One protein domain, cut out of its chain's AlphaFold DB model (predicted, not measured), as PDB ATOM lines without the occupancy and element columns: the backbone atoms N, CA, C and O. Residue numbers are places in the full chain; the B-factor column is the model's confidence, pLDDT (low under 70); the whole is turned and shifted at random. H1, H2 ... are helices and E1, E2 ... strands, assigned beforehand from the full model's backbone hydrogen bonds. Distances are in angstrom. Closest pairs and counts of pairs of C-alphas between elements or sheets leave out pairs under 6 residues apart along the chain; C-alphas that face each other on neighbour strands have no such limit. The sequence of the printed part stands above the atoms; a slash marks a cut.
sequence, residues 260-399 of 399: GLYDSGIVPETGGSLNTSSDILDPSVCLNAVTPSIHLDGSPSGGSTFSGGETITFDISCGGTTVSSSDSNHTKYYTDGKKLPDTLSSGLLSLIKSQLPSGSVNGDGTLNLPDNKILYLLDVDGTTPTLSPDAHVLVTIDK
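AT A GLANCE: This is residues 260 to 399 of the 399 residues of an uncharacterized protein of Cyanothece sp. UBA12306 (UniProt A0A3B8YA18). A strongly twisted sheet of four strands, E3 E9 E8 E7, forms one layer, and a smaller sheet, E4 E5 E6, is only partly face to face with it, as a loose, incomplete sandwich. The hairpin E1 E2 adjoins the smaller sheet near residue 312 of E5, and the one helix, H1, grazes the larger sheet away from the smaller one. The printed part has 140 residues, with the order E1 E2 E3 E4 E5 E6 E7 H1 E8 E9; the class is mostly strand, yet only 59 residues are in named elements. All three sheets are antiparallel. The whole is compact, with a radius of gyration of the C-alphas of 14.4 A and spans of 39 by 34 by 24 A.

HOW THE PARTS SIT: E1, residues 260 to 262, and E2, residues 265 to 268, form a hairpin, with N 260 and O 267 2.8 A apart. E3, residues 272 to 280, is an edge strand antiparallel to E9, residues 391 to 398, at 162 degrees; N 275 and O 396 are 2.8 A apart. E4, residues 293 to 296, E5, residues 312 to 318, and E6, residues 321 to 324, form a meander, each strand the antiparallel neighbour of the one before. N 295 and O 313 are 2.8 A apart, as are N 316 and O 323. The closest C-alphas of E2 and E5, Ile 266 and Ile 312, are 5.0 A apart. E5 and E9 are near each other, with 6 pairs of C-alphas within 10 A. E7, residues 331 to 334, is the other edge strand of the larger sheet, antiparallel to E8, residues 373 to 378; N 334 and O 375 are 2.8 A apart. E8 and E9 form a hairpin, with N 376 and O 393 2.8 A apart. H1, residues 346 to 355, only grazes this sheet with residues 351 to 355; every O i to N i+4 pair in it is within hydrogen-bond range.

IN THESE COORDINATES: E1 begins at C-alpha 260 (-34.122, 49.550, -28.424). E3 is 26.7 A long, E5 20.1 A, E8 16.2 A, H1 14.4 A and E9 22.7 A. E9 ends at C-alpha 398 (-35.008, 41.593, -40.407).

THE WHOLE: The C-alphas farthest apart, of Ser 299 and Gly 363, are 39.5 A apart. The printed part has no cut. The links E3 to E4, E4 to E5, E7 to H1, H1 to E8 and E8 to E9 are long. The mean pLDDT of the printed part is 83.3; residues 287, 289 to 290, 302 and 382 to 385 are under 70.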
ATOM      1  N   GLY A 260     -33.947  49.446 -29.866       77.00
ATOM      2  CA  GLY A 260     -34.122  49.550 -28.424       77.00
ATOM      3  C   GLY A 260     -35.229  48.618 -27.938       77.00
ATOM      4  O   GLY A 260     -36.275  48.499 -28.578       77.00
ATOM      5  N   LEU A 261     -35.007  47.982 -26.788       81.12
ATOM      6  CA  LEU A 261     -36.025  47.219 -26.070       81.12
ATOM      7  C   LEU A 261     -36.481  47.989 -24.840       81.12
ATOM      8  O   LEU A 261     -35.670  48.318 -23.976       81.12
ATOM      9  N   TYR A 262     -37.784  48.225 -24.752       81.19
ATOM     10  CA  TYR A 262     -38.418  48.909 -23.634       81.19
ATOM     11  C   TYR A 262     -39.602  48.092 -23.131       81.19
ATOM     12  O   TYR A 262     -40.164  47.270 -23.856       81.19
ATOM     13  N   ASP A 263     -40.048  48.385 -21.911       77.38
ATOM     14  CA  ASP A 263     -41.301  47.832 -21.384       77.38
ATOM     15  C   ASP A 263     -42.511  48.212 -22.257       77.38
ATOM     16  O   ASP A 263     -43.513  47.510 -22.260       77.38
ATOM     17  N   SER A 264     -42.412  49.300 -23.028       76.25
ATOM     18  CA  SER A 264     -43.442  49.749 -23.967       76.25
ATOM     19  C   SER A 264     -43.388  49.080 -25.344       76.25
ATOM     20  O   SER A 264     -44.291  49.321 -26.140       76.25
ATOM     21  N   GLY A 265     -42.365  48.274 -25.653       85.75
ATOM     22  CA  GLY A 265     -42.213  47.613 -26.954       85.75
ATOM     23  C   GLY A 265     -40.808  47.704 -27.552       85.75
ATOM     24  O   GLY A 265     -39.838  48.079 -26.889       85.75
ATOM     25  N   ILE A 266     -40.710  47.337 -28.827       86.31
ATOM     26  CA  ILE A 266     -39.475  47.360 -29.620       86.31
ATOM     27  C   ILE A 266     -39.445  48.666 -30.413       86.31
ATOM     28  O   ILE A 266     -40.420  48.976 -31.089       86.31
ATOM     29  N   VAL A 267     -38.342  49.414 -30.384       84.31
ATOM     30  CA  VAL A 267     -38.186  50.639 -31.190       84.31
ATOM     31  C   VAL A 267     -36.954  50.491 -32.087       84.31
ATOM     32  O   VAL A 267     -35.831  50.659 -31.607       84.31
ATOM     33  N   PRO A 268     -37.119  50.138 -33.371       81.88
ATOM     34  CA  PRO A 268     -36.012  50.002 -34.304       81.88
ATOM     35  C   PRO A 268     -35.496  51.374 -34.754       81.88
ATOM     36  O   PRO A 268     -36.266  52.305 -34.960       81.88
ATOM     37  N   GLU A 269     -34.188  51.511 -34.959       72.31
ATOM     38  CA  GLU A 269     -33.563  52.754 -35.438       72.31
ATOM     39  C   GLU A 269     -33.730  52.953 -36.952       72.31
ATOM     40  O   GLU A 269     -33.689  54.074 -37.458       72.31
ATOM     41  N   THR A 270     -33.901  51.865 -37.703       79.50
ATOM     42  CA  THR A 270     -34.075  51.895 -39.162       79.50
ATOM     43  C   THR A 270     -35.268  51.047 -39.562       79.50
ATOM     44  O   THR A 270     -35.683  50.181 -38.802       79.50
ATOM     45  N   GLY A 271     -35.843  51.314 -40.735       83.06
ATOM     46  CA  GLY A 271     -36.953  50.507 -41.235       83.06
ATOM     47  C   GLY A 271     -36.531  49.070 -41.542       83.06
ATOM     48  O   GLY A 271     -35.360  48.817 -41.835       83.06
ATOM     49  N   GLY A 272     -37.494  48.158 -41.480       87.44
ATOM     50  CA  GLY A 272     -37.269  46.731 -41.676       87.44
ATOM     51  C   GLY A 272     -38.565  45.930 -41.692       87.44
ATOM     52  O   GLY A 272     -39.651  46.467 -41.934       87.44
ATOM     53  N   SER A 273     -38.446  44.628 -41.452       87.56
ATOM     54  CA  SER A 273     -39.576  43.711 -41.331       87.56
ATOM     55  C   SER A 273     -39.460  42.816 -40.102       87.56
ATOM     56  O   SER A 273     -38.373  42.525 -39.611       87.56
ATOM     57  N   LEU A 274     -40.605  42.407 -39.574       87.44
ATOM     58  CA  LEU A 274     -40.729  41.651 -38.342       87.44
ATOM     59  C   LEU A 274     -41.385  40.302 -38.623       87.44
ATOM     60  O   LEU A 274     -42.527  40.226 -39.068       87.44
ATOM     61  N   ASN A 275     -40.679  39.224 -38.320       86.69
ATOM     62  CA  ASN A 275     -41.211  37.875 -38.410       86.69
ATOM     63  C   ASN A 275     -41.456  37.344 -37.000       86.69
ATOM     64  O   ASN A 275     -40.540  37.280 -36.183       86.69
ATOM     65  N   THR A 276     -42.686  36.944 -36.703       86.69
ATOM     66  CA  THR A 276     -43.037  36.335 -35.419       86.69
ATOM     67  C   THR A 276     -43.294  34.848 -35.590       86.69
ATOM     68  O   THR A 276     -43.917  34.402 -36.551       86.69
ATOM     69  N   SER A 277     -42.802  34.068 -34.636       85.50
ATOM     70  CA  SER A 277     -43.189  32.677 -34.438       85.50
ATOM     71  C   SER A 277     -43.726  32.559 -33.025       85.50
ATOM     72  O   SER A 277     -43.062  32.978 -32.082       85.50
ATOM     73  N   SER A 278     -44.914  32.000 -32.865       84.25
ATOM     74  CA  SER A 278     -45.562  31.839 -31.566       84.25
ATOM     75  C   SER A 278     -45.988  30.398 -31.367       84.25
ATOM     76  O   SER A 278     -46.406  29.736 -32.316       84.25
ATOM     77  N   ASP A 279     -45.914  29.930 -30.126       83.38
ATOM     78  CA  ASP A 279     -46.535  28.669 -29.735       83.38
ATOM     79  C   ASP A 279     -47.081  28.754 -28.310       83.38
ATOM     80  O   ASP A 279     -46.653  29.575 -27.487       83.38
ATOM     81  N   ILE A 280     -48.025  27.867 -28.028       81.94
ATOM     82  CA  ILE A 280     -48.658  27.724 -26.727       81.94
ATOM     83  C   ILE A 280     -47.772  26.857 -25.840       81.94
ATOM     84  O   ILE A 280     -47.345  25.769 -26.228       81.94
ATOM     85  N   LEU A 281     -47.514  27.338 -24.628       80.19
ATOM     86  CA  LEU A 281     -46.797  26.586 -23.612       80.19
ATOM     87  C   LEU A 281     -47.742  25.780 -22.712       80.19
ATOM     88  O   LEU A 281     -47.397  24.659 -22.332       80.19
ATOM     89  N   ASP A 282     -48.937  26.311 -22.430       80.88
ATOM     90  CA  ASP A 282     -49.991  25.608 -21.693       80.88
ATOM     91  C   ASP A 282     -51.307  25.511 -22.501       80.88
ATOM     92  O   ASP A 282     -52.083  26.470 -22.588       80.88
ATOM     93  N   PRO A 283     -51.614  24.338 -23.088       75.69
ATOM     94  CA  PRO A 283     -52.831  24.152 -23.873       75.69
ATOM     95  C   PRO A 283     -54.114  24.142 -23.027       75.69
ATOM     96  O   PRO A 283     -55.210  24.173 -23.588       75.69
ATOM     97  N   SER A 284     -54.015  24.071 -21.693       78.94
ATOM     98  CA  SER A 284     -55.182  24.130 -20.803       78.94
ATOM     99  C   SER A 284     -55.759  25.543 -20.687       78.94
ATOM    100  O   SER A 284     -56.971  25.689 -20.521       78.94
ATOM    101  N   VAL A 285     -54.911  26.561 -20.862       75.56
ATOM    102  CA  VAL A 285     -55.295  27.976 -20.947       75.56
ATOM    103  C   VAL A 285     -55.647  28.337 -22.393       75.56
ATOM    104  O   VAL A 285     -56.612  29.060 -22.650       75.56
ATOM    105  N   CYS A 286     -54.919  27.752 -23.354       75.12
ATOM    106  CA  CYS A 286     -55.019  28.090 -24.766       75.12
ATOM    107  C   CYS A 286     -55.331  26.913 -25.694       75.12
ATOM    108  O   CYS A 286     -54.459  26.145 -26.081       75.12
ATOM    109  N   LEU A 287     -56.594  26.818 -26.128       69.38
ATOM    110  CA  LEU A 287     -57.081  25.704 -26.959       69.38
ATOM    111  C   LEU A 287     -56.795  25.846 -28.465       69.38
ATOM    112  O   LEU A 287     -56.864  24.852 -29.185       69.38
ATOM    113  N   ASN A 288     -56.508  27.055 -28.958       74.88
ATOM    114  CA  ASN A 288     -56.327  27.336 -30.385       74.88
ATOM    115  C   ASN A 288     -54.996  28.036 -30.641       74.88
ATOM    116  O   ASN A 288     -54.588  28.866 -29.836       74.88
ATOM    117  N   ALA A 289     -54.383  27.758 -31.796       65.75
ATOM    118  CA  ALA A 289     -53.154  28.410 -32.233       65.75
ATOM    119  C   ALA A 289     -53.246  29.937 -32.095       65.75
ATOM    120  O   ALA A 289     -54.179  30.570 -32.594       65.75
ATOM    121  N   VAL A 290     -52.256  30.512 -31.419       69.12
ATOM    122  CA  VAL A 290     -52.140  31.951 -31.224       69.12
ATOM    123  C   VAL A 290     -51.452  32.541 -32.445       69.12
ATOM    124  O   VAL A 290     -50.353  32.117 -32.795       69.12
ATOM    125  N   THR A 291     -52.085  33.524 -33.085       74.31
ATOM    126  CA  THR A 291     -51.431  34.357 -34.102       74.31
ATOM    127  C   THR A 291     -51.269  35.759 -33.522       74.31
ATOM    128  O   THR A 291     -52.290  36.381 -33.230       74.31
ATOM    129  N   PRO A 292     -50.039  36.255 -33.310       80.69
ATOM    130  CA  PRO A 292     -49.834  37.592 -32.774       80.69
ATOM    131  C   PRO A 292     -50.307  38.636 -33.790       80.69
ATOM    132  O   PRO A 292     -49.912  38.594 -34.958       80.69
ATOM    133  N   SER A 293     -51.138  39.582 -33.356       82.38
ATOM    134  CA  SER A 293     -51.440  40.779 -34.145       82.38
ATOM    135  C   SER A 293     -50.377  41.831 -33.865       82.38
ATOM    136  O   SER A 293     -50.152  42.185 -32.713       82.38
ATOM    137  N   ILE A 294     -49.700  42.317 -34.907       81.62
ATOM    138  CA  ILE A 294     -48.636  43.322 -34.786       81.62
ATOM    139  C   ILE A 294     -49.257  44.722 -34.806       81.62
ATOM    140  O   ILE A 294     -50.075  45.043 -35.674       81.62
ATOM    141  N   HIS A 295     -48.837  45.571 -33.875       81.88
ATOM    142  CA  HIS A 295     -49.236  46.966 -33.763       81.88
ATOM    143  C   HIS A 295     -48.012  47.869 -33.946       81.88
ATOM    144  O   HIS A 295     -46.945  47.608 -33.393       81.88
ATOM    145  N   LEU A 296     -48.181  48.939 -34.719       78.06
ATOM    146  CA  LEU A 296     -47.187  49.995 -34.916       78.06
ATOM    147  C   LEU A 296     -47.753  51.278 -34.313       78.06
ATOM    148  O   LEU A 296     -48.871  51.676 -34.651       78.06
ATOM    149  N   ASP A 297     -47.030  51.877 -33.369       78.50
ATOM    150  CA  ASP A 297     -47.462  53.052 -32.598       78.50
ATOM    151  C   ASP A 297     -48.874  52.889 -32.000       78.50
ATOM    152  O   ASP A 297     -49.716  53.791 -32.023       78.50
ATOM    153  N   GLY A 298     -49.171  51.683 -31.501       74.69
ATOM    154  CA  GLY A 298     -50.464  51.329 -30.906       74.69
ATOM    155  C   GLY A 298     -51.606  51.108 -31.907       74.69
ATOM    156  O   GLY A 298     -52.707  50.733 -31.501       74.69
ATOM    157  N   SER A 299     -51.370  51.280 -33.210       75.31
ATOM    158  CA  SER A 299     -52.361  51.005 -34.253       75.31
ATOM    159  C   SER A 299     -52.154  49.612 -34.852       75.31
ATOM    160  O   SER A 299     -51.017  49.254 -35.159       75.31
ATOM    161  N   PRO A 300     -53.219  48.814 -35.059       77.94
ATOM    162  CA  PRO A 300     -53.087  47.512 -35.698       77.94
ATOM    163  C   PRO A 300     -52.513  47.688 -37.104       77.94
ATOM    164  O   PRO A 300     -53.053  48.429 -37.929       77.94
ATOM    165  N   SER A 301     -51.410  47.000 -37.372       71.56
ATOM    166  CA  SER A 301     -50.742  47.022 -38.666       71.56
ATOM    167  C   SER A 301     -51.141  45.784 -39.464       71.56
ATOM    168  O   SER A 301     -51.122  44.659 -38.970       71.56
ATOM    169  N   GLY A 302     -51.540  45.980 -40.721       66.69
ATOM    170  CA  GLY A 302     -51.865  44.874 -41.628       66.69
ATOM    171  C   GLY A 302     -50.634  44.157 -42.195       66.69
ATOM    172  O   GLY A 302     -50.781  43.369 -43.125       66.69
ATOM    173  N   GLY A 303     -49.430  44.464 -41.703       72.69
ATOM    174  CA  GLY A 303     -48.172  43.984 -42.263       72.69
ATOM    175  C   GLY A 303     -47.031  43.997 -41.252       72.69
ATOM    176  O   GLY A 303     -47.110  44.640 -40.215       72.69
ATOM    177  N   SER A 304     -45.967  43.271 -41.577       81.56
ATOM    178  CA  SER A 304     -44.773  43.098 -40.745       81.56
ATOM    179  C   SER A 304     -43.708  44.180 -40.938       81.56
ATOM    180  O   SER A 304     -42.654  44.101 -40.322       81.56
ATOM    181  N   THR A 305     -43.925  45.158 -41.815       87.88
ATOM    182  CA  THR A 305     -42.929  46.188 -42.138       87.88
ATOM    183  C   THR A 305     -43.075  47.409 -41.243       87.88
ATOM    184  O   THR A 305     -44.196  47.874 -41.056       87.88
ATOM    185  N   PHE A 306     -41.957  47.963 -40.787       86.00
ATOM    186  CA  PHE A 306     -41.903  49.137 -39.916       86.00
ATOM    187  C   PHE A 306     -40.894  50.169 -40.430       86.00
ATOM    188  O   PHE A 306     -39.975  49.847 -41.190       86.00
ATOM    189  N   SER A 307     -41.049  51.410 -39.983       86.38
ATOM    190  CA  SER A 307     -40.087  52.501 -40.161       86.38
ATOM    191  C   SER A 307     -39.209  52.658 -38.915       86.38
ATOM    192  O   SER A 307     -39.575  52.239 -37.820       86.38
ATOM    193  N   GLY A 308     -38.041  53.288 -39.064       82.00
ATOM    194  CA  GLY A 308     -37.216  53.644 -37.907       82.00
ATOM    195  C   GLY A 308     -37.940  54.645 -36.998       82.00
ATOM    196  O   GLY A 308     -38.501  55.623 -37.493       82.00
ATOM    197  N   GLY A 309     -37.913  54.403 -35.690       75.56
ATOM    198  CA  GLY A 309     -38.541  55.221 -34.649       75.56
ATOM    199  C   GLY A 309     -39.966  54.814 -34.264       75.56
ATOM    200  O   GLY A 309     -40.470  55.322 -33.265       75.56
ATOM    201  N   GLU A 310     -40.608  53.903 -35.001       83.69
ATOM    202  CA  GLU A 310     -41.945  53.396 -34.656       83.69
ATOM    203  C   GLU A 310     -41.866  52.440 -33.456       83.69
ATOM    204  O   GLU A 310     -40.973  51.600 -33.369       83.69
ATOM    205  N   THR A 311     -42.808  52.531 -32.517       85.56
ATOM    206  CA  THR A 311     -42.913  51.560 -31.419       85.56
ATOM    207  C   THR A 311     -43.703  50.351 -31.889       85.56
ATOM    208  O   THR A 311     -44.896  50.443 -32.180       85.56
ATOM    209  N   ILE A 312     -43.046  49.199 -31.928       87.69
ATOM    210  CA  ILE A 312     -43.652  47.929 -32.293       87.69
ATOM    211  C   ILE A 312     -44.117  47.225 -31.024       87.69
ATOM    212  O   ILE A 312     -43.319  46.898 -30.136       87.69
ATOM    213  N   THR A 313     -45.410  46.939 -30.974       90.75
ATOM    214  CA  THR A 313     -46.011  46.041 -29.990       90.75
ATOM    215  C   THR A 313     -46.733  44.910 -30.701       90.75
ATOM    216  O   THR A 313     -46.961  44.939 -31.911       90.75
ATOM    217  N   PHE A 314     -47.071  43.861 -29.970       87.94
ATOM    218  CA  PHE A 314     -47.926  42.810 -30.493       87.94
ATOM    219  C   PHE A 314     -48.861  42.303 -29.412       87.94
ATOM    220  O   PHE A 314     -48.507  42.255 -28.235       87.94
ATOM    221  N   ASP A 315     -50.042  41.897 -29.847       89.00
ATOM    222  CA  ASP A 315     -51.084  41.381 -28.983       89.00
ATOM    223  C   ASP A 315     -51.269  39.887 -29.252       89.00
ATOM    224  O   ASP A 315     -51.315  39.429 -30.398       89.00
ATOM    225  N   ILE A 316     -51.374  39.118 -28.174       86.69
ATOM    226  CA  ILE A 316     -51.735  37.706 -28.195       86.69
ATOM    227  C   ILE A 316     -53.135  37.570 -27.636       86.69
ATOM    228  O   ILE A 316     -53.370  37.859 -26.466       86.69
ATOM    229  N   SER A 317     -54.053  37.078 -28.464       85.50
ATOM    230  CA  SER A 317     -55.400  36.730 -28.030       85.50
ATOM    231  C   SER A 317     -55.550  35.227 -27.869       85.50
ATOM    232  O   SER A 317     -55.274  34.456 -28.789       85.50
ATOM    233  N   CYS A 318     -56.062  34.816 -26.716       81.62
ATOM    234  CA  CYS A 318     -56.352  33.432 -26.422       81.62
ATOM    235  C   CYS A 318     -57.553  33.293 -25.483       81.62
ATOM    236  O   CYS A 318     -57.644  33.979 -24.472       81.62
ATOM    237  N   GLY A 319     -58.518  32.436 -25.831       76.94
ATOM    238  CA  GLY A 319     -59.670  32.163 -24.958       76.94
ATOM    239  C   GLY A 319     -60.567  33.373 -24.646       76.94
ATOM    240  O   GLY A 319     -61.412  33.283 -23.763       76.94
ATOM    241  N   GLY A 320     -60.416  34.490 -25.372       81.25
ATOM    242  CA  GLY A 320     -61.113  35.755 -25.106       81.25
ATOM    243  C   GLY A 320     -60.312  36.762 -24.270       81.25
ATOM    244  O   GLY A 320     -60.760  37.898 -24.137       81.25
ATOM    245  N   THR A 321     -59.135  36.385 -23.770       83.94
ATOM    246  CA  THR A 321     -58.173  37.296 -23.138       83.94
ATOM    247  C   THR A 321     -57.162  37.764 -24.178       83.94
ATOM    248  O   THR A 321     -56.750  36.980 -25.034       83.94
ATOM    249  N   THR A 322     -56.768  39.036 -24.125       86.94
ATOM    250  CA  THR A 322     -55.708  39.596 -24.971       86.94
ATOM    251  C   THR A 322     -54.621  40.172 -24.083       86.94
ATOM    252  O   THR A 322     -54.920  41.000 -23.225       86.94
ATOM    253  N   VAL A 323     -53.377  39.759 -24.309       88.12
ATOM    254  CA  VAL A 323     -52.202  40.288 -23.616       88.12
ATOM    255  C   VAL A 323     -51.300  40.978 -24.619       88.12
ATOM    256  O   VAL A 323     -50.990  40.421 -25.671       88.12
ATOM    257  N   SER A 324     -50.908  42.202 -24.282       90.25
ATOM    258  CA  SER A 324     -50.029  43.015 -25.110       90.25
ATOM    259  C   SER A 324     -48.582  42.873 -24.670       90.25
ATOM    260  O   SER A 324     -48.287  42.810 -23.473       90.25
ATOM    261  N   SER A 325     -47.663  42.914 -25.631       89.69
ATOM    262  CA  SER A 325     -46.226  42.909 -25.368       89.69
ATOM    263  C   SER A 325     -45.760  44.104 -24.528       89.69
ATOM    264  O   SER A 325     -44.672  44.049 -23.963       89.69
ATOM    265  N   SER A 326     -46.559  45.176 -24.459       88.44
ATOM    266  CA  SER A 326     -46.293  46.364 -23.641       88.44
ATOM    267  C   SER A 326     -46.831  46.281 -22.205       88.44
ATOM    268  O   SER A 326     -46.688  47.236 -21.443       88.44
ATOM    269  N   ASP A 327     -47.507  45.191 -21.822       88.56
ATOM    270  CA  ASP A 327     -47.955  44.982 -20.440       88.56
ATOM    271  C   ASP A 327     -46.854  44.295 -19.625       88.56
ATOM    272  O   ASP A 327     -46.695  43.074 -19.648       88.56
ATOM    273  N   SER A 328     -46.092  45.089 -18.875       86.00
ATOM    274  CA  SER A 328     -44.937  44.621 -18.101       86.00
ATOM    275  C   SER A 328     -45.278  43.702 -16.919       86.00
ATOM    276  O   SER A 328     -44.358  43.090 -16.353       86.00
ATOM    277  N   ASN A 329     -46.565  43.585 -16.553       85.75
ATOM    278  CA  ASN A 329     -47.036  42.647 -15.528       85.75
ATOM    279  C   ASN A 329     -47.190  41.228 -16.084       85.75
ATOM    280  O   ASN A 329     -46.879  40.266 -15.386       85.75
ATOM    281  N   HIS A 330     -47.632  41.113 -17.338       85.94
ATOM    282  CA  HIS A 330     -47.962  39.838 -17.979       85.94
ATOM    283  C   HIS A 330     -46.946  39.418 -19.045       85.94
ATOM    284  O   HIS A 330     -46.983  38.288 -19.522       85.94
ATOM    285  N   THR A 331     -46.008  40.298 -19.401       87.88
ATOM    286  CA  THR A 331     -44.999  40.034 -20.425       87.88
ATOM    287  C   THR A 331     -43.588  40.255 -19.891       87.88
ATOM    288  O   THR A 331     -43.289  41.258 -19.238       87.88
ATOM    289  N   LYS A 332     -42.676  39.332 -20.220       91.06
ATOM    290  CA  LYS A 332     -41.224  39.521 -20.082       91.06
ATOM    291  C   LYS A 332     -40.509  39.166 -21.375       91.06
ATOM    292  O   LYS A 332     -40.866  38.197 -22.036       91.06
ATOM    293  N   TYR A 333     -39.473  39.931 -21.703       92.00
ATOM    294  CA  TYR A 333     -38.629  39.693 -22.868       92.00
ATOM    295  C   TYR A 333     -37.220  39.265 -22.459       92.00
ATOM    296  O   TYR A 333     -36.715  39.627 -21.393       92.00
ATOM    297  N   TYR A 334     -36.579  38.496 -23.330       90.94
ATOM    298  CA  TYR A 334     -35.233  37.981 -23.150       90.94
ATOM    299  C   TYR A 334     -34.465  38.052 -24.470       90.94
ATOM    300  O   TYR A 334     -34.984  37.707 -25.534       90.94
ATOM    301  N   THR A 335     -33.211  38.475 -24.374       89.25
ATOM    302  CA  THR A 335     -32.250  38.556 -25.477       89.25
ATOM    303  C   THR A 335     -31.084  37.599 -25.245       89.25
ATOM    304  O   THR A 335     -31.059  36.863 -24.251       89.25
ATOM    305  N   ASP A 336     -30.120  37.598 -26.164       88.25
ATOM    306  CA  ASP A 336     -28.899  36.813 -26.029       88.25
ATOM    307  C   ASP A 336     -28.179  37.042 -24.687       88.25
ATOM    308  O   ASP A 336     -28.180  38.139 -24.119       88.25
ATOM    309  N   GLY A 337     -27.610  35.970 -24.134       85.94
ATOM    310  CA  GLY A 337     -26.889  35.985 -22.862       85.94
ATOM    311  C   GLY A 337     -27.759  36.171 -21.612       85.94
ATOM    312  O   GLY A 337     -27.246  36.084 -20.494       85.94
ATOM    313  N   LYS A 338     -29.074  36.400 -21.743       88.38
ATOM    314  CA  LYS A 338     -29.985  36.460 -20.591       88.38
ATOM    315  C   LYS A 338     -30.357  35.057 -20.122       88.38
ATOM    316  O   LYS A 338     -30.646  34.165 -20.917       88.38
ATOM    317  N   LYS A 339     -30.386  34.870 -18.803       91.06
ATOM    318  CA  LYS A 339     -30.821  33.622 -18.172       91.06
ATOM    319  C   LYS A 339     -32.339  33.620 -17.996       91.06
ATOM    320  O   LYS A 339     -32.902  34.587 -17.482       91.06
ATOM    321  N   LEU A 340     -32.989  32.531 -18.406       90.50
ATOM    322  CA  LEU A 340     -34.404  32.310 -18.115       90.50
ATOM    323  C   LEU A 340     -34.635  32.175 -16.594       90.50
ATOM    324  O   LEU A 340     -33.733  31.721 -15.883       90.50
ATOM    325  N   PRO A 341     -35.817  32.549 -16.068       89.00
ATOM    326  CA  PRO A 341     -36.103  32.453 -14.641       89.00
ATOM    327  C   PRO A 341     -35.972  31.016 -14.132       89.00
ATOM    328  O   PRO A 341     -36.548  30.090 -14.700       89.00
ATOM    329  N   ASP A 342     -35.297  30.842 -12.996       85.75
ATOM    330  CA  ASP A 342     -35.201  29.540 -12.318       85.75
ATOM    331  C   ASP A 342     -36.570  29.054 -11.790       85.75
ATOM    332  O   ASP A 342     -36.722  27.894 -11.411       85.75
ATOM    333  N   THR A 343     -37.573  29.938 -11.765       83.81
ATOM    334  CA  THR A 343     -38.958  29.640 -11.376       83.81
ATOM    335  C   THR A 343     -39.761  28.936 -12.467       83.81
ATOM    336  O   THR A 343     -40.850  28.443 -12.176       83.81
ATOM    337  N   LEU A 344     -39.261  28.868 -13.708       84.06
ATOM    338  CA  LEU A 344     -39.938  28.128 -14.770       84.06
ATOM    339  C   LEU A 344     -39.956  26.633 -14.435       84.06
ATOM    340  O   LEU A 344     -38.933  26.044 -14.079       84.06
ATOM    341  N   SER A 345     -41.121  25.996 -14.573       83.00
ATOM    342  CA  SER A 345     -41.226  24.554 -14.351       83.00
ATOM    343  C   SER A 345     -40.317  23.798 -15.332       83.00
ATOM    344  O   SER A 345     -40.113  24.207 -16.477       83.00
ATOM    345  N   SER A 346     -39.763  22.661 -14.904       83.44
ATOM    346  CA  SER A 346     -38.875  21.847 -15.751       83.44
ATOM    347  C   SER A 346     -39.551  21.377 -17.045       83.44
ATOM    348  O   SER A 346     -38.886  21.238 -18.076       83.44
ATOM    349  N   GLY A 347     -40.872  21.176 -17.006       82.75
ATOM    350  CA  GLY A 347     -41.692  20.888 -18.181       82.75
ATOM    351  C   GLY A 347     -41.705  22.056 -19.165       82.75
ATOM    352  O   GLY A 347     -41.399  21.858 -20.339       82.75
ATOM    353  N   LEU A 348     -41.950  23.274 -18.675       82.50
ATOM    354  CA  LEU A 348     -41.976  24.483 -19.499       82.50
ATOM    355  C   LEU A 348     -40.612  24.770 -20.134       82.50
ATOM    356  O   LEU A 348     -40.522  25.049 -21.325       82.50
ATOM    357  N   LEU A 349     -39.531  24.633 -19.361       86.19
ATOM    358  CA  LEU A 349     -38.176  24.821 -19.879       86.19
ATOM    359  C   LEU A 349     -37.848  23.803 -20.981       86.19
ATOM    360  O   LEU A 349     -37.194  24.144 -21.966       86.19
ATOM    361  N   SER A 350     -38.302  22.557 -20.829       85.75
ATOM    362  CA  SER A 350     -38.131  21.519 -21.851       85.75
ATOM    363  C   SER A 350     -38.931  21.839 -23.114       85.75
ATOM    364  O   SER A 350     -38.431  21.632 -24.220       85.75
ATOM    365  N   LEU A 351     -40.133  22.396 -22.955       84.50
ATOM    366  CA  LEU A 351     -40.973  22.825 -24.066       84.50
ATOM    367  C   LEU A 351     -40.339  23.999 -24.820       84.50
ATOM    368  O   LEU A 351     -40.130  23.893 -26.024       84.50
ATOM    369  N   ILE A 352     -39.903  25.051 -24.119       86.38
ATOM    370  CA  ILE A 352     -39.176  26.188 -24.713       86.38
ATOM    371  C   ILE A 352     -37.936  25.698 -25.478       86.38
ATOM    372  O   ILE A 352     -37.704  26.100 -26.615       86.38
ATOM    373  N   LYS A 353     -37.170  24.763 -24.900       88.44
ATOM    374  CA  LYS A 353     -36.010  24.144 -25.567       88.44
ATOM    375  C   LYS A 353     -36.371  23.378 -26.837       88.44
ATOM    376  O   LYS A 353     -35.547  23.324 -27.743       88.44
ATOM    377  N   SER A 354     -37.550  22.759 -26.891       86.56
ATOM    378  CA  SER A 354     -38.009  22.028 -28.077       86.56
ATOM    379  C   SER A 354     -38.526  22.941 -29.192       86.56
ATOM    380  O   SER A 354     -38.479  22.548 -30.354       86.56
ATOM    381  N   GLN A 355     -38.992  24.140 -28.833       83.50
ATOM    382  CA  GLN A 355     -39.580  25.110 -29.759       83.50
ATOM    383  C   GLN A 355     -38.548  26.090 -30.326       83.50
ATOM    384  O   GLN A 355     -38.687  26.581 -31.446       83.50
ATOM    385  N   LEU A 356     -37.481  26.364 -29.576       86.44
ATOM    386  CA  LEU A 356     -36.367  27.174 -30.055       86.44
ATOM    387  C   LEU A 356     -35.405  26.354 -30.934       86.44
ATOM    388  O   LEU A 356     -35.299  25.135 -30.775       86.44
ATOM    389  N   PRO A 357     -34.651  27.006 -31.841       84.88
ATOM    390  CA  PRO A 357     -33.597  26.340 -32.595       84.88
ATOM    391  C   PRO A 357     -32.619  25.586 -31.681       84.88
ATOM    392  O   PRO A 357     -32.292  26.020 -30.573       84.88
ATOM    393  N   SER A 358     -32.120  24.442 -32.151       86.88
ATOM    394  CA  SER A 358     -31.195  23.614 -31.373       86.88
ATOM    395  C   SER A 358     -29.958  24.413 -30.953       86.88
ATOM    396  O   SER A 358     -29.262  24.960 -31.808       86.88
ATOM    397  N   GLY A 359     -29.660  24.434 -29.652       87.00
ATOM    398  CA  GLY A 359     -28.525  25.180 -29.097       87.00
ATOM    399  C   GLY A 359     -28.837  26.622 -28.684       87.00
ATOM    400  O   GLY A 359     -27.933  27.299 -28.205       87.00
ATOM    401  N   SER A 360     -30.091  27.077 -28.808       89.50
ATOM    402  CA  SER A 360     -30.513  28.412 -28.359       89.50
ATOM    403  C   SER A 360     -30.697  28.555 -26.848       89.50
ATOM    404  O   SER A 360     -30.869  29.667 -26.360       89.50
ATOM    405  N   VAL A 361     -30.666  27.457 -26.090       90.62
ATOM    406  CA  VAL A 361     -30.718  27.485 -24.624       90.62
ATOM    407  C   VAL A 361     -29.603  26.603 -24.080       90.62
ATOM    408  O   VAL A 361     -29.578  25.392 -24.323       90.62
ATOM    409  N   ASN A 362     -28.699  27.201 -23.317       89.31
ATOM    410  CA  ASN A 362     -27.598  26.510 -22.664       89.31
ATOM    411  C   ASN A 362     -28.094  25.616 -21.513       89.31
ATOM    412  O   ASN A 362     -29.249  25.665 -21.070       89.31
ATOM    413  N   GLY A 363     -27.209  24.743 -21.024       86.25
ATOM    414  CA  GLY A 363     -27.524  23.811 -19.934       86.25
ATOM    415  C   GLY A 363     -27.947  24.505 -18.634       86.25
ATOM    416  O   GLY A 363     -28.750  23.953 -17.887       86.25
ATOM    417  N   ASP A 364     -27.462  25.724 -18.411       87.81
ATOM    418  CA  ASP A 364     -27.775  26.595 -17.276       87.81
ATOM    419  C   ASP A 364     -29.038  27.457 -17.476       87.81
ATOM    420  O   ASP A 364     -29.400  28.208 -16.575       87.81
ATOM    421  N   GLY A 365     -29.714  27.364 -18.628       87.19
ATOM    422  CA  GLY A 365     -30.882  28.189 -18.958       87.19
ATOM    423  C   GLY A 365     -30.545  29.556 -19.563       87.19
ATOM    424  O   GLY A 365     -31.458  30.344 -19.804       87.19
ATOM    425  N   THR A 366     -29.267  29.839 -19.825       90.06
ATOM    426  CA  THR A 366     -28.841  31.043 -20.546       90.06
ATOM    427  C   THR A 366     -29.205  30.932 -22.023       90.06
ATOM    428  O   THR A 366     -28.947  29.907 -22.657       90.06
ATOM    429  N   LEU A 367     -29.823  31.974 -22.569       90.62
ATOM    430  CA  LEU A 367     -30.179  32.046 -23.980       90.62
ATOM    431  C   LEU A 367     -28.942  32.319 -24.842       90.62
ATOM    432  O   LEU A 367     -28.071  33.093 -24.458       90.62
ATOM    433  N   ASN A 368     -28.892  31.643 -25.986       90.69
ATOM    434  CA  ASN A 368     -27.920  31.811 -27.063       90.69
ATOM    435  C   ASN A 368     -28.697  32.122 -28.350       90.69
ATOM    436  O   ASN A 368     -28.931  31.247 -29.195       90.69
ATOM    437  N   LEU A 369     -29.247  33.329 -28.416       86.62
ATOM    438  CA  LEU A 369     -30.101  33.770 -29.515       86.62
ATOM    439  C   LEU A 369     -29.275  34.632 -30.474       86.62
ATOM    440  O   LEU A 369     -28.417  35.379 -30.024       86.62
ATOM    441  N   PRO A 370     -29.523  34.568 -31.794       83.38
ATOM    442  CA  PRO A 370     -29.012  35.593 -32.694       83.38
ATOM    443  C   PRO A 370     -29.466  36.979 -32.221       83.38
ATOM    444  O   PRO A 370     -30.605  37.124 -31.781       83.38
ATOM    445  N   ASP A 371     -28.614  37.988 -32.386       79.25
ATOM    446  CA  ASP A 371     -28.871  39.374 -31.960       79.25
ATOM    447  C   ASP A 371     -30.186  39.951 -32.510       79.25
ATOM    448  O   ASP A 371     -30.811  40.809 -31.896       79.25
ATOM    449  N   ASN A 372     -30.649  39.447 -33.655       83.69
ATOM    450  CA  ASN A 372     -31.893  39.864 -34.283       83.69
ATOM    451  C   ASN A 372     -33.137  39.112 -33.780       83.69
ATOM    452  O   ASN A 372     -34.203  39.223 -34.387       83.69
ATOM    453  N   LYS A 373     -33.014  38.313 -32.714       89.00
ATOM    454  CA  LYS A 373     -34.112  37.539 -32.133       89.00
ATOM    455  C   LYS A 373     -34.368  37.898 -30.681       89.00
ATOM    456  O   LYS A 373     -33.454  38.010 -29.871       89.00
ATOM    457  N   ILE A 374     -35.647  37.989 -30.346       90.12
ATOM    458  CA  ILE A 374     -36.126  38.367 -29.021       90.12
ATOM    459  C   ILE A 374     -37.186  37.360 -28.605       90.12
ATOM    460  O   ILE A 374     -38.150  37.121 -29.334       90.12
ATOM    461  N   LEU A 375     -37.001  36.752 -27.437       92.69
ATOM    462  CA  LEU A 375     -37.972  35.831 -26.868       92.69
ATOM    463  C   LEU A 375     -38.868  36.578 -25.888       92.69
ATOM    464  O   LEU A 375     -38.390  37.081 -24.877       92.69
ATOM    465  N   TYR A 376     -40.166  36.581 -26.149       92.50
ATOM    466  CA  TYR A 376     -41.183  37.043 -25.219       92.50
ATOM    467  C   TYR A 376     -41.882  35.856 -24.571       92.50
ATOM    468  O   TYR A 376     -42.286  34.910 -25.250       92.50
ATOM    469  N   LEU A 377     -42.029  35.926 -23.255       91.56
ATOM    470  CA  LEU A 377     -42.825  35.023 -22.440       91.56
ATOM    471  C   LEU A 377     -44.044  35.796 -21.944       91.56
ATOM    472  O   LEU A 377     -43.883  36.873 -21.364       91.56
ATOM    473  N   LEU A 378     -45.234  35.254 -22.202       89.94
ATOM    474  CA  LEU A 378     -46.504  35.906 -21.904       89.94
ATOM    475  C   LEU A 378     -47.354  35.011 -21.005       89.94
ATOM    476  O   LEU A 378     -47.524  33.824 -21.283       89.94
ATOM    477  N   ASP A 379     -47.878  35.609 -19.948       90.12
ATOM    478  CA  ASP A 379     -48.911  35.067 -19.071       90.12
ATOM    479  C   ASP A 379     -50.263  35.548 -19.604       90.12
ATOM    480  O   ASP A 379     -50.500  36.753 -19.671       90.12
ATOM    481  N   VAL A 380     -51.097  34.628 -20.090       84.69
ATOM    482  CA  VAL A 380     -52.317  34.956 -20.845       84.69
ATOM    483  C   VAL A 380     -53.571  34.778 -19.992       84.69
ATOM    484  O   VAL A 380     -54.633  35.296 -20.349       84.69
ATOM    485  N   ASP A 381     -53.474  34.091 -18.853       80.56
ATOM    486  CA  ASP A 381     -54.607  33.904 -17.955       80.56
ATOM    487  C   ASP A 381     -55.022  35.211 -17.246       80.56
ATOM    488  O   ASP A 381     -56.209  35.405 -16.958       80.56
ATOM    489  N   GLY A 382     -54.079  36.141 -17.043       69.12
ATOM    490  CA  GLY A 382     -54.313  37.473 -16.468       69.12
ATOM    491  C   GLY A 382     -54.862  37.455 -15.035       69.12
ATOM    492  O   GLY A 382     -55.381  38.462 -14.544       69.12
ATOM    493  N   THR A 383     -54.814  36.304 -14.362       69.62
ATOM    494  CA  THR A 383     -55.423  36.093 -13.045       69.62
ATOM    495  C   THR A 383     -54.469  36.392 -11.900       69.62
ATOM    496  O   THR A 383     -54.920  36.660 -10.779       69.62
ATOM    497  N   THR A 384     -53.159  36.395 -12.163       68.25
ATOM    498  CA  THR A 384     -52.145  36.702 -11.157       68.25
ATOM    499  C   THR A 384     -51.078  37.655 -11.695       68.25
ATOM    500  O   THR A 384     -50.674  37.548 -12.843       68.25
ATOM    501  N   PRO A 385     -50.561  38.583 -10.869       65.12
ATOM    502  CA  PRO A 385     -49.466  39.473 -11.263       65.12
ATOM    503  C   PRO A 385     -48.101  38.759 -11.304       65.12
ATOM    504  O   PRO A 385     -47.060  39.401 -11.438       65.12
ATOM    505  N   THR A 386     -48.072  37.443 -11.083       72.19
ATOM    506  CA  THR A 386     -46.856  36.635 -11.086       72.19
ATOM    507  C   THR A 386     -46.766  35.892 -12.403       72.19
ATOM    508  O   THR A 386     -47.526  34.955 -12.588       72.19
ATOM    509  N   LEU A 387     -45.799  36.274 -13.244       73.62
ATOM    510  CA  LEU A 387     -45.571  35.685 -14.564       73.62
ATOM    511  C   LEU A 387     -45.567  34.144 -14.518       73.62
ATOM    512  O   LEU A 387     -44.566  33.528 -14.134       73.62
ATOM    513  N   SER A 388     -46.673  33.547 -14.950       83.12
ATOM    514  CA  SER A 388     -46.823  32.131 -15.262       83.12
ATOM    515  C   SER A 388     -46.969  32.018 -16.779       83.12
ATOM    516  O   SER A 388     -48.047  32.257 -17.304       83.12
ATOM    517  N   PRO A 389     -45.887  31.752 -17.533       78.06
ATOM    518  CA  PRO A 389     -45.959  31.883 -18.980       78.06
ATOM    519  C   PRO A 389     -46.804  30.772 -19.607       78.06
ATOM    520  O   PRO A 389     -46.411  29.604 -19.577       78.06
ATOM    521  N   ASP A 390     -47.897  31.161 -20.255       82.12
ATOM    522  CA  ASP A 390     -48.810  30.270 -20.978       82.12
ATOM    523  C   ASP A 390     -48.497  30.218 -22.474       82.12
ATOM    524  O   ASP A 390     -48.863  29.269 -23.172       82.12
ATOM    525  N   ALA A 391     -47.808  31.239 -22.984       82.56
ATOM    526  CA  ALA A 391     -47.438  31.371 -24.382       82.56
ATOM    527  C   ALA A 391     -46.038  31.971 -24.532       82.56
ATOM    528  O   ALA A 391     -45.519  32.657 -23.646       82.56
ATOM    529  N   HIS A 392     -45.431  31.735 -25.693       86.69
ATOM    530  CA  HIS A 392     -44.218  32.438 -26.084       86.69
ATOM    531  C   HIS A 392     -44.323  32.999 -27.497       86.69
ATOM    532  O   HIS A 392     -45.011  32.447 -28.359       86.69
ATOM    533  N   VAL A 393     -43.590  34.086 -27.731       86.88
ATOM    534  CA  VAL A 393     -43.380  34.661 -29.059       86.88
ATOM    535  C   VAL A 393     -41.896  34.859 -29.267       86.88
ATOM    536  O   VAL A 393     -41.243  35.597 -28.536       86.88
ATOM    537  N   LEU A 394     -41.362  34.207 -30.288       87.75
ATOM    538  CA  LEU A 394     -40.050  34.503 -30.821       87.75
ATOM    539  C   LEU A 394     -40.204  35.539 -31.932       87.75
ATOM    540  O   LEU A 394     -40.713  35.247 -33.015       87.75
ATOM    541  N   VAL A 395     -39.747  36.751 -31.655       86.38
ATOM    542  CA  VAL A 395     -39.702  37.851 -32.614       86.38
ATOM    543  C   VAL A 395     -38.348  37.817 -33.311       86.38
ATOM    544  O   VAL A 395     -37.319  37.747 -32.649       86.38
ATOM    545  N   THR A 396     -38.340  37.844 -34.639       87.38
ATOM    546  CA  THR A 396     -37.146  37.990 -35.477       87.38
ATOM    547  C   THR A 396     -37.253  39.301 -36.241       87.38
ATOM    548  O   THR A 396     -38.262  39.551 -36.899       87.38
ATOM    549  N   ILE A 397     -36.229  40.139 -36.133       82.00
ATOM    550  CA  ILE A 397     -36.164  41.447 -36.776       82.00
ATOM    551  C   ILE A 397     -35.222  41.341 -37.971       82.00
ATOM    552  O   ILE A 397     -34.048  41.002 -37.831       82.00
ATOM    553  N   ASP A 398     -35.740  41.635 -39.151       83.81
ATOM    554  CA  ASP A 398     -35.008  41.593 -40.407       83.81
ATOM    555  C   ASP A 398     -34.960  42.999 -41.021       83.81
ATOM    556  O   ASP A 398     -35.837  43.831 -40.778       83.81
ATOM    557  N   LYS A 399     -33.910  43.287 -41.792       74.31
ATOM    558  CA  LYS A 399     -33.745  44.576 -42.478       74.31
ATOM    559  C   LYS A 399     -34.526  44.644 -43.784       74.31
ATOM    560  O   LYS A 399     -34.555  43.620 -44.503       74.31
TER     561      LYS A 399